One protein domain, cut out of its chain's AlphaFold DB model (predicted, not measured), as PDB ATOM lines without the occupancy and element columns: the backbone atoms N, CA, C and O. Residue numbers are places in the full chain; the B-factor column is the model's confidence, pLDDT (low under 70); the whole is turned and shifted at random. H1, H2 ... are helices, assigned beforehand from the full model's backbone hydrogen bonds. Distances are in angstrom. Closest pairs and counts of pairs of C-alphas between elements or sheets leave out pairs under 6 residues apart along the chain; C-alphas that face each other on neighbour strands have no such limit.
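Overview. This is residues 26 to 100 of the 102 residues of an uncharacterized protein of Bacillus aquimaris (UniProt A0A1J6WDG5). A long helical hairpin, H1 and the longer H2 side by side, makes the length of a rod; after it, residues 76 to 93 fold back along H1 to the short helix H3, set beside the hairpin near H2. The printed part has 75 residues, with three named helices in the order H1, H2, H3 and no named strand: all helix. It is only just compact, close to loose, with a radius of gyration of the C-alphas of 13.5 A, and spans 43 by 20 by 19 A.

Along the chain. H1, residues 26 to 42, begins at C-alpha 26 (136.953, 115.146, 160.915) and is 24.5 A long. H2, residues 47 to 75, is 41.1 A long. H3, residues 94 to 99, is 9.8 A long and ends at C-alpha 99 (123.744, 119.497, 155.910).

Arrangement. H1 and H2 touch as a helical hairpin, at a shallow tilt of 20 degrees, opposite ways; the closest C-alphas, of Ala 41 and Lys 50, are 4.8 A apart. H3 and H2 are near each other, their closest C-alphas 8.3 A apart. H1 and H3 are apart. In H1 and H2 every O i to N i+4 pair is within hydrogen-bond range; in H3 0 of 2 are, against 2 of 3 O i to N i+3 pairs.

Size, cuts and confidence. The C-alphas farthest apart, of Pro 45 and Gly 76, are 43.5 A apart. The printed part has no cut. The link from H2 to H3 is long, 18 residues. Residues 90 to 100 have pLDDT under 70.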
ATOM      1  N   ALA A  26     137.873 115.915 161.756       94.50
ATOM      2  CA  ALA A  26     136.953 115.146 160.915       94.50
ATOM      3  C   ALA A  26     136.578 113.805 161.566       94.50
ATOM      4  O   ALA A  26     135.405 113.522 161.744       94.50
ATOM      5  N   ILE A  27     137.557 113.043 162.071       96.44
ATOM      6  CA  ILE A  27     137.316 111.777 162.790       96.44
ATOM      7  C   ILE A  27     136.319 111.937 163.946       96.44
ATOM      8  O   ILE A  27     135.446 111.092 164.137       96.44
ATOM      9  N   ASN A  28     136.457 112.998 164.744       95.38
ATOM     10  CA  ASN A  28     135.554 113.229 165.871       95.38
ATOM     11  C   ASN A  28     134.168 113.700 165.420       95.38
ATOM     12  O   ASN A  28     133.180 113.321 166.050       95.38
ATOM     13  N   ALA A  29     134.092 114.483 164.340       92.00
ATOM     14  CA  ALA A  29     132.827 114.860 163.720       92.00
ATOM     15  C   ALA A  29     132.080 113.605 163.244       92.00
ATOM     16  O   ALA A  29     131.004 113.329 163.764       92.00
ATOM     17  N   GLU A  30     132.706 112.754 162.421       94.94
ATOM     18  CA  GLU A  30     132.083 111.513 161.933       94.94
ATOM     19  C   GLU A  30     131.636 110.594 163.072       94.94
ATOM     20  O   GLU A  30     130.526 110.060 163.076       94.94
ATOM     21  N   TYR A  31     132.479 110.432 164.094       96.06
ATOM     22  CA  TYR A  31     132.132 109.630 165.264       96.06
ATOM     23  C   TYR A  31     130.920 110.195 166.026       96.06
ATOM     24  O   TYR A  31     130.049 109.435 166.458       96.06
ATOM     25  N   SER A  32     130.840 111.521 166.163       93.19
ATOM     26  CA  SER A  32     129.696 112.208 166.779       93.19
ATOM     27  C   SER A  32     128.426 112.029 165.949       93.19
ATOM     28  O   SER A  32     127.371 111.713 166.504       93.19
ATOM     29  N   THR A  33     128.534 112.161 164.628       89.94
ATOM     30  CA  THR A  33     127.424 112.003 163.685       89.94
ATOM     31  C   THR A  33     126.869 110.580 163.709       89.94
ATOM     32  O   THR A  33     125.657 110.398 163.829       89.94
ATOM     33  N   ILE A  34     127.732 109.557 163.725       94.19
ATOM     34  CA  ILE A  34     127.318 108.149 163.845       94.19
ATOM     35  C   ILE A  34     126.501 107.922 165.119       94.19
ATOM     36  O   ILE A  34     125.425 107.317 165.056       94.19
ATOM     37  N   ALA A  35     126.996 108.409 166.261       93.81
ATOM     38  CA  ALA A  35     126.300 108.297 167.541       93.81
ATOM     39  C   ALA A  35     124.961 109.051 167.522       93.81
ATOM     40  O   ALA A  35     123.967 108.579 168.076       93.81
ATOM     41  N   CYS A  36     124.907 110.200 166.846       91.62
ATOM     42  CA  CYS A  36     123.674 110.958 166.717       91.62
ATOM     43  C   CYS A  36     122.628 110.233 165.867       91.62
ATOM     44  O   CYS A  36     121.472 110.113 166.273       91.62
ATOM     45  N   TYR A  37     123.020 109.693 164.714       91.38
ATOM     46  CA  TYR A  37     122.108 108.935 163.863       91.38
ATOM     47  C   TYR A  37     121.633 107.638 164.510       91.38
ATOM     48  O   TYR A  37     120.496 107.243 164.268       91.38
ATOM     49  N   ASP A  38     122.428 107.032 165.393       93.31
ATOM     50  CA  ASP A  38     121.979 105.890 166.195       93.31
ATOM     51  C   ASP A  38     120.794 106.277 167.095       93.31
ATOM     52  O   ASP A  38     119.728 105.654 167.057       93.31
ATOM     53  N   LYS A  39     120.934 107.395 167.821       91.94
ATOM     54  CA  LYS A  39     119.865 107.969 168.651       91.94
ATOM     55  C   LYS A  39     118.631 108.331 167.818       91.94
ATOM     56  O   LYS A  39     117.510 108.012 168.209       91.94
ATOM     57  N   LEU A  40     118.813 108.992 166.672       89.75
ATOM     58  CA  LEU A  40     117.697 109.414 165.819       89.75
ATOM     59  C   LEU A  40     116.970 108.226 165.177       89.75
ATOM     60  O   LEU A  40     115.744 108.247 165.110       89.75
ATOM     61  N   ALA A  41     117.687 107.178 164.768       91.38
ATOM     62  CA  ALA A  41     117.093 105.946 164.251       91.38
ATOM     63  C   ALA A  41     116.241 105.224 165.311       91.38
ATOM     64  O   ALA A  41     115.221 104.624 164.969       91.38
ATOM     65  N   GLY A  42     116.624 105.306 166.591       90.56
ATOM     66  CA  GLY A  42     115.822 104.806 167.712       90.56
ATOM     67  C   GLY A  42     114.521 105.587 167.946       90.56
ATOM     68  O   GLY A  42     113.548 105.015 168.426       90.56
ATOM     69  N   ASN A  43     114.489 106.863 167.554       89.12
ATOM     70  CA  ASN A  43     113.341 107.761 167.717       89.12
ATOM     71  C   ASN A  43     112.498 107.923 166.437       89.12
ATOM     72  O   ASN A  43     111.548 108.710 166.426       89.12
ATOM     73  N   ALA A  44     112.853 107.241 165.346       88.56
ATOM     74  CA  ALA A  44     112.167 107.373 164.067       88.56
ATOM     75  C   ALA A  44     110.732 106.807 164.154       88.56
ATOM     76  O   ALA A  44     110.560 105.665 164.588       88.56
ATOM     77  N   PRO A  45     109.695 107.562 163.736       88.75
ATOM     78  CA  PRO A  45     108.309 107.120 163.881       88.75
ATOM     79  C   PRO A  45     107.907 106.057 162.850       88.75
ATOM     80  O   PRO A  45     106.927 105.344 163.061       88.75
ATOM     81  N   THR A  46     108.656 105.924 161.751       91.62
ATOM     82  CA  THR A  46     108.416 104.910 160.719       91.62
ATOM     83  C   THR A  46     109.672 104.100 160.403       91.62
ATOM     84  O   THR A  46     110.801 104.584 160.511       91.62
ATOM     85  N   GLN A  47     109.477 102.860 159.940       93.50
ATOM     86  CA  GLN A  47     110.582 102.014 159.483       93.50
ATOM     87  C   GLN A  47     111.305 102.629 158.275       93.50
ATOM     88  O   GLN A  47     112.525 102.589 158.214       93.50
ATOM     89  N   GLN A  48     110.571 103.271 157.361       91.81
ATOM     90  CA  GLN A  48     111.157 103.933 156.196       91.81
ATOM     91  C   GLN A  48     112.124 105.062 156.591       91.81
ATOM     92  O   GLN A  48     113.206 105.183 156.016       91.81
ATOM     93  N   GLU A  49     111.764 105.888 157.577       88.25
ATOM     94  CA  GLU A  49     112.655 106.938 158.085       88.25
ATOM     95  C   GLU A  49     113.857 106.354 158.818       88.25
ATOM     96  O   GLU A  49     114.977 106.829 158.628       88.25
ATOM     97  N   LYS A  50     113.643 105.301 159.615       91.69
ATOM     98  CA  LYS A  50     114.725 104.575 160.280       91.69
ATOM     99  C   LYS A  50     115.731 104.035 159.266       91.69
ATOM    100  O   LYS A  50     116.922 104.290 159.410       91.69
ATOM    101  N   ASP A  51     115.259 103.348 158.229       93.50
ATOM    102  CA  ASP A  51     116.106 102.784 157.175       93.50
ATOM    103  C   ASP A  51     116.893 103.884 156.461       93.50
ATOM    104  O   ASP A  51     118.092 103.746 156.225       93.50
ATOM    105  N   ARG A  52     116.253 105.032 156.198       91.56
ATOM    106  CA  ARG A  52     116.939 106.183 155.607       91.56
ATOM    107  C   ARG A  52     118.050 106.723 156.507       91.56
ATOM    108  O   ARG A  52     119.130 107.011 156.003       91.56
ATOM    109  N   ILE A  53     117.806 106.865 157.812       90.62
ATOM    110  CA  ILE A  53     118.819 107.328 158.776       90.62
ATOM    111  C   ILE A  53     119.977 106.328 158.861       90.62
ATOM    112  O   ILE A  53     121.135 106.737 158.901       90.62
ATOM    113  N   LEU A  54     119.684 105.026 158.856       93.31
ATOM    114  CA  LEU A  54     120.705 103.981 158.920       93.31
ATOM    115  C   LEU A  54     121.576 103.922 157.659       93.31
ATOM    116  O   LEU A  54     122.777 103.679 157.778       93.31
ATOM    117  N   GLU A  55     121.018 104.190 156.474       93.88
ATOM    118  CA  GLU A  55     121.819 104.334 155.251       93.88
ATOM    119  C   GLU A  55     122.766 105.540 155.337       93.88
ATOM    120  O   GLU A  55     123.943 105.409 155.017       93.88
ATOM    121  N   ILE A  56     122.314 106.681 155.871       90.62
ATOM    122  CA  ILE A  56     123.196 107.843 156.080       90.62
ATOM    123  C   ILE A  56     124.286 107.504 157.113       90.62
ATOM    124  O   ILE A  56     125.468 107.725 156.873       90.62
ATOM    125  N   GLN A  57     123.931 106.865 158.234       94.19
ATOM    126  CA  GLN A  57     124.903 106.432 159.248       94.19
ATOM    127  C   GLN A  57     125.971 105.486 158.680       94.19
ATOM    128  O   GLN A  57     127.118 105.483 159.133       94.19
ATOM    129  N   LYS A  58     125.611 104.646 157.708       96.19
ATOM    130  CA  LYS A  58     126.545 103.735 157.044       96.19
ATOM    131  C   LYS A  58     127.583 104.487 156.214       96.19
ATOM    132  O   LYS A  58     128.724 104.025 156.146       96.19
ATOM    133  N   ASP A  59     127.211 105.611 155.619       93.38
ATOM    134  CA  ASP A  59     128.137 106.472 154.886       93.38
ATOM    135  C   ASP A  59     129.138 107.124 155.851       93.38
ATOM    136  O   ASP A  59     130.344 106.973 155.652       93.38
ATOM    137  N   GLU A  60     128.680 107.642 156.994       95.06
ATOM    138  CA  GLU A  60     129.586 108.216 158.007       95.06
ATOM    139  C   GLU A  60     130.513 107.169 158.640       95.06
ATOM    140  O   GLU A  60     131.679 107.434 158.932       95.06
ATOM    141  N   LYS A  61     130.058 105.915 158.782       97.06
ATOM    142  CA  LYS A  61     130.937 104.797 159.182       97.06
ATOM    143  C   LYS A  61     132.057 104.552 158.165       97.06
ATOM    144  O   LYS A  61     133.160 104.174 158.576       97.06
ATOM    145  N   ARG A  62     131.805 104.742 156.861       97.12
ATOM    146  CA  ARG A  62     132.860 104.661 155.835       97.12
ATOM    147  C   ARG A  62     133.822 105.839 155.960       97.12
ATOM    148  O   ARG A  62     135.021 105.583 156.057       97.12
ATOM    149  N   HIS A  63     133.320 107.069 156.073       95.31
ATOM    150  CA  HIS A  63     134.157 108.258 156.274       95.31
ATOM    151  C   HIS A  63     135.046 108.131 157.518       95.31
ATOM    152  O   HIS A  63     136.262 108.312 157.440       95.31
ATOM    153  N   LEU A  64     134.484 107.703 158.656       96.88
ATOM    154  CA  LEU A  64     135.243 107.479 159.888       96.88
ATOM    155  C   LEU A  64     136.393 106.485 159.679       96.88
ATOM    156  O   LEU A  64     137.506 106.707 160.170       96.88
ATOM    157  N   LYS A  65     136.139 105.383 158.962       98.06
ATOM    158  CA  LYS A  65     137.156 104.371 158.652       98.06
ATOM    159  C   LYS A  65     138.259 104.948 157.764       98.06
ATOM    160  O   LYS A  65     139.437 104.698 158.026       98.06
ATOM    161  N   GLU A  66     137.893 105.709 156.740       97.88
ATOM    162  CA  GLU A  66     138.834 106.331 155.807       97.88
ATOM    163  C   GLU A  66     139.720 107.354 156.517       97.88
ATOM    164  O   GLU A  66     140.945 107.205 156.514       97.88
ATOM    165  N   PHE A  67     139.132 108.314 157.235       97.44
ATOM    166  CA  PHE A  67     139.907 109.297 157.990       97.44
ATOM    167  C   PHE A  67     140.783 108.652 159.066       97.44
ATOM    168  O   PHE A  67     141.931 109.060 159.238       97.44
ATOM    169  N   SER A  68     140.290 107.617 159.759       97.88
ATOM    170  CA  SER A  68     141.096 106.877 160.742       97.88
ATOM    171  C   SER A  68     142.306 106.202 160.094       97.88
ATOM    172  O   SER A  68     143.399 106.256 160.652       97.88
ATOM    173  N   SER A  69     142.127 105.619 158.905       97.75
ATOM    174  CA  SER A  69     143.211 104.969 158.154       97.75
ATOM    175  C   SER A  69     144.259 105.986 157.697       97.75
ATOM    176  O   SER A  69     145.456 105.742 157.829       97.75
ATOM    177  N   ILE A  70     143.825 107.159 157.221       96.19
ATOM    178  CA  ILE A  70     144.727 108.257 156.844       96.19
ATOM    179  C   ILE A  70     145.488 108.766 158.075       96.19
ATOM    180  O   ILE A  70     146.702 108.954 158.021       96.19
ATOM    181  N   TYR A  71     144.806 108.963 159.205       96.06
ATOM    182  CA  TYR A  71     145.443 109.402 160.447       96.06
ATOM    183  C   TYR A  71     146.501 108.409 160.936       96.06
ATOM    184  O   TYR A  71     147.596 108.823 161.319       96.06
ATOM    185  N   GLU A  72     146.202 107.109 160.899       95.44
ATOM    186  CA  GLU A  72     147.147 106.055 161.274       95.44
ATOM    187  C   GLU A  72     148.351 106.021 160.325       95.44
ATOM    188  O   GLU A  72     149.485 105.978 160.794       95.44
ATOM    189  N   ALA A  73     148.136 106.164 159.013       94.31
ATOM    190  CA  ALA A  73     149.221 106.251 158.035       94.31
ATOM    191  C   ALA A  73     150.126 107.480 158.253       94.31
ATOM    192  O   ALA A  73     151.341 107.393 158.077       94.31
ATOM    193  N   LEU A  74     149.560 108.620 158.663       91.25
ATOM    194  CA  LEU A  74     150.321 109.849 158.910       91.25
ATOM    195  C   LEU A  74     151.013 109.864 160.277       91.25
ATOM    196  O   LEU A  74     152.078 110.458 160.420       91.25
ATOM    197  N   THR A  75     150.417 109.284 161.313       92.19
ATOM    198  CA  THR A  75     150.919 109.423 162.693       92.19
ATOM    199  C   THR A  75     151.583 108.164 163.235       92.19
ATOM    200  O   THR A  75     152.266 108.239 164.253       92.19
ATOM    201  N   GLY A  76     151.384 107.019 162.579       92.19
ATOM    202  CA  GLY A  76     151.784 105.706 163.081       92.19
ATOM    203  C   GLY A  76     150.966 105.244 164.290       92.19
ATOM    204  O   GLY A  76     151.363 104.308 164.976       92.19
ATOM    205  N   SER A  77     149.861 105.921 164.616       92.19
ATOM    206  CA  SER A  77     149.029 105.628 165.784       92.19
ATOM    207  C   SER A  77     147.548 105.758 165.454       92.19
ATOM    208  O   SER A  77     147.137 106.600 164.659       92.19
ATOM    209  N   LYS A  78     146.717 104.947 166.111       93.75
ATOM    210  CA  LYS A  78     145.261 105.036 165.957       93.75
ATOM    211  C   LYS A  78     144.714 106.329 166.576       93.75
ATOM    212  O   LYS A  78     145.222 106.777 167.609       93.75
ATOM    213  N   PRO A  79     143.665 106.927 165.989       94.75
ATOM    214  CA  PRO A  79     143.032 108.104 166.563       94.75
ATOM    215  C   PRO A  79     142.255 107.754 167.841       94.75
ATOM    216  O   PRO A  79     141.739 106.653 168.006       94.75
ATOM    217  N   SER A  80     142.120 108.734 168.734       94.75
ATOM    218  CA  SER A  80     141.163 108.678 169.843       94.75
ATOM    219  C   SER A  80     139.824 109.261 169.397       94.75
ATOM    220  O   SER A  80     139.807 110.414 168.954       94.75
ATOM    221  N   TYR A  81     138.726 108.540 169.597       95.56
ATOM    222  CA  TYR A  81     137.384 109.035 169.294       95.56
ATOM    223  C   TYR A  81     136.814 109.859 170.448       95.56
ATOM    224  O   TYR A  81     136.905 109.464 171.613       95.56
ATOM    225  N   LYS A  82     136.230 111.016 170.131       93.00
ATOM    226  CA  LYS A  82     135.539 111.885 171.087       93.00
ATOM    227  C   LYS A  82     134.258 112.414 170.462       93.00
ATOM    228  O   LYS A  82     134.266 112.807 169.301       93.00
ATOM    229  N   ILE A  83     133.194 112.471 171.257       89.75
ATOM    230  CA  ILE A  83     131.984 113.200 170.880       89.75
ATOM    231  C   ILE A  83     132.281 114.691 171.030       89.75
ATOM    232  O   ILE A  83     132.627 115.147 172.121       89.75
ATOM    233  N   THR A  84     132.201 115.433 169.932       85.38
ATOM    234  CA  THR A  84     132.474 116.877 169.889       85.38
ATOM    235  C   THR A  84     131.247 117.707 169.551       85.38
ATOM    236  O   THR A  84     131.274 118.916 169.758       85.38
ATOM    237  N   GLU A  85     130.178 117.076 169.070       79.94
ATOM    238  CA  GLU A  85     128.953 117.753 168.656       79.94
ATOM    239  C   GLU A  85     127.744 117.268 169.451       79.94
ATOM    240  O   GLU A  85     127.679 116.123 169.907       79.94
ATOM    241  N   THR A  86     126.786 118.167 169.655       81.56
ATOM    242  CA  THR A  86     125.546 117.858 170.359       81.56
ATOM    243  C   THR A  86     124.535 117.254 169.392       81.56
ATOM    244  O   THR A  86     124.301 117.773 168.304       81.56
ATOM    245  N   CYS A  87     123.899 116.154 169.798       83.12
ATOM    246  CA  CYS A  87     122.854 115.526 168.997       83.12
ATOM    247  C   CYS A  87     121.465 116.049 169.404       83.12
ATOM    248  O   CYS A  87     121.104 115.915 170.581       83.12
ATOM    249  N   PRO A  88     120.659 116.593 168.475       81.19
ATOM    250  CA  PRO A  88     119.299 117.024 168.776       81.19
ATOM    251  C   PRO A  88     118.416 115.856 169.242       81.19
ATOM    252  O   PRO A  88     118.581 114.712 168.826       81.19
ATOM    253  N   ASP A  89     117.437 116.145 170.103       70.69
ATOM    254  CA  ASP A  89     116.519 115.124 170.637       70.69
ATOM    255  C   ASP A  89     115.445 114.679 169.639       70.69
ATOM    256  O   ASP A  89     114.838 113.622 169.805       70.69
ATOM    257  N   ARG A  90     115.185 115.493 168.611       67.00
ATOM    258  CA  ARG A  90     114.094 115.295 167.654       67.00
ATOM    259  C   ARG A  90     114.628 115.366 166.230       67.00
ATOM    260  O   ARG A  90     115.511 116.171 165.943       67.00
ATOM    261  N   ILE A  91     114.045 114.581 165.327       64.56
ATOM    262  CA  ILE A  91     114.276 114.711 163.884       64.56
ATOM    263  C   ILE A  91     113.657 116.048 163.443       64.56
ATOM    264  O   ILE A  91     112.439 116.169 163.352       64.56
ATOM    265  N   ILE A  92     114.471 117.089 163.222       56.00
ATOM    266  CA  ILE A  92     113.954 118.440 162.910       56.00
ATOM    267  C   ILE A  92     113.544 118.582 161.428       56.00
ATOM    268  O   ILE A  92     112.747 119.459 161.114       56.00
ATOM    269  N   ARG A  93     114.028 117.710 160.529       55.84
ATOM    270  CA  ARG A  93     113.555 117.444 159.148       55.84
ATOM    271  C   ARG A  93     114.634 116.627 158.430       55.84
ATOM    272  O   ARG A  93     115.797 117.016 158.485       55.84
ATOM    273  N   LEU A  94     114.261 115.569 157.699       52.38
ATOM    274  CA  LEU A  94     115.194 114.761 156.887       52.38
ATOM    275  C   LEU A  94     116.026 115.612 155.909       52.38
ATOM    276  O   LEU A  94     117.188 115.315 155.666       52.38
ATOM    277  N   THR A  95     115.460 116.711 155.398       48.19
ATOM    278  CA  THR A  95     116.140 117.629 154.471       48.19
ATOM    279  C   THR A  95     117.302 118.408 155.085       48.19
ATOM    280  O   THR A  95     118.074 118.969 154.329       48.19
ATOM    281  N   ARG A  96     117.440 118.448 156.420       51.97
ATOM    282  CA  ARG A  96     118.572 119.096 157.109       51.97
ATOM    283  C   ARG A  96     119.642 118.097 157.564       51.97
ATOM    284  O   ARG A  96     120.697 118.498 158.028       51.97
ATOM    285  N   ILE A  97     119.363 116.794 157.463       52.47
ATOM    286  CA  ILE A  97     120.300 115.736 157.863       52.47
ATOM    287  C   ILE A  97     121.497 115.688 156.905       52.47
ATOM    288  O   ILE A  97     122.601 115.421 157.354       52.47
ATOM    289  N   LEU A  98     121.285 116.032 155.629       48.59
ATOM    290  CA  LEU A  98     122.340 116.121 154.612       48.59
ATOM    291  C   LEU A  98     123.289 117.319 154.807       48.59
ATOM    292  O   LEU A  98     124.358 117.324 154.213       48.59
ATOM    293  N   ASP A  99     122.923 118.303 155.639       48.12
ATOM    294  CA  ASP A  99     123.744 119.497 155.910       48.12
ATOM    295  C   ASP A  99     124.694 119.304 157.109       48.12
ATOM    296  O   ASP A  99     125.448 120.209 157.451       48.12
ATOM    297  N   ILE A 100     124.626 118.161 157.804       49.25
ATOM    298  CA  ILE A 100     125.494 117.863 158.961       49.25
ATOM    299  C   ILE A 100     126.809 117.202 158.497       49.25
ATOM    300  O   ILE A 100     127.793 117.208 159.230       49.25
TER     301      ILE A 100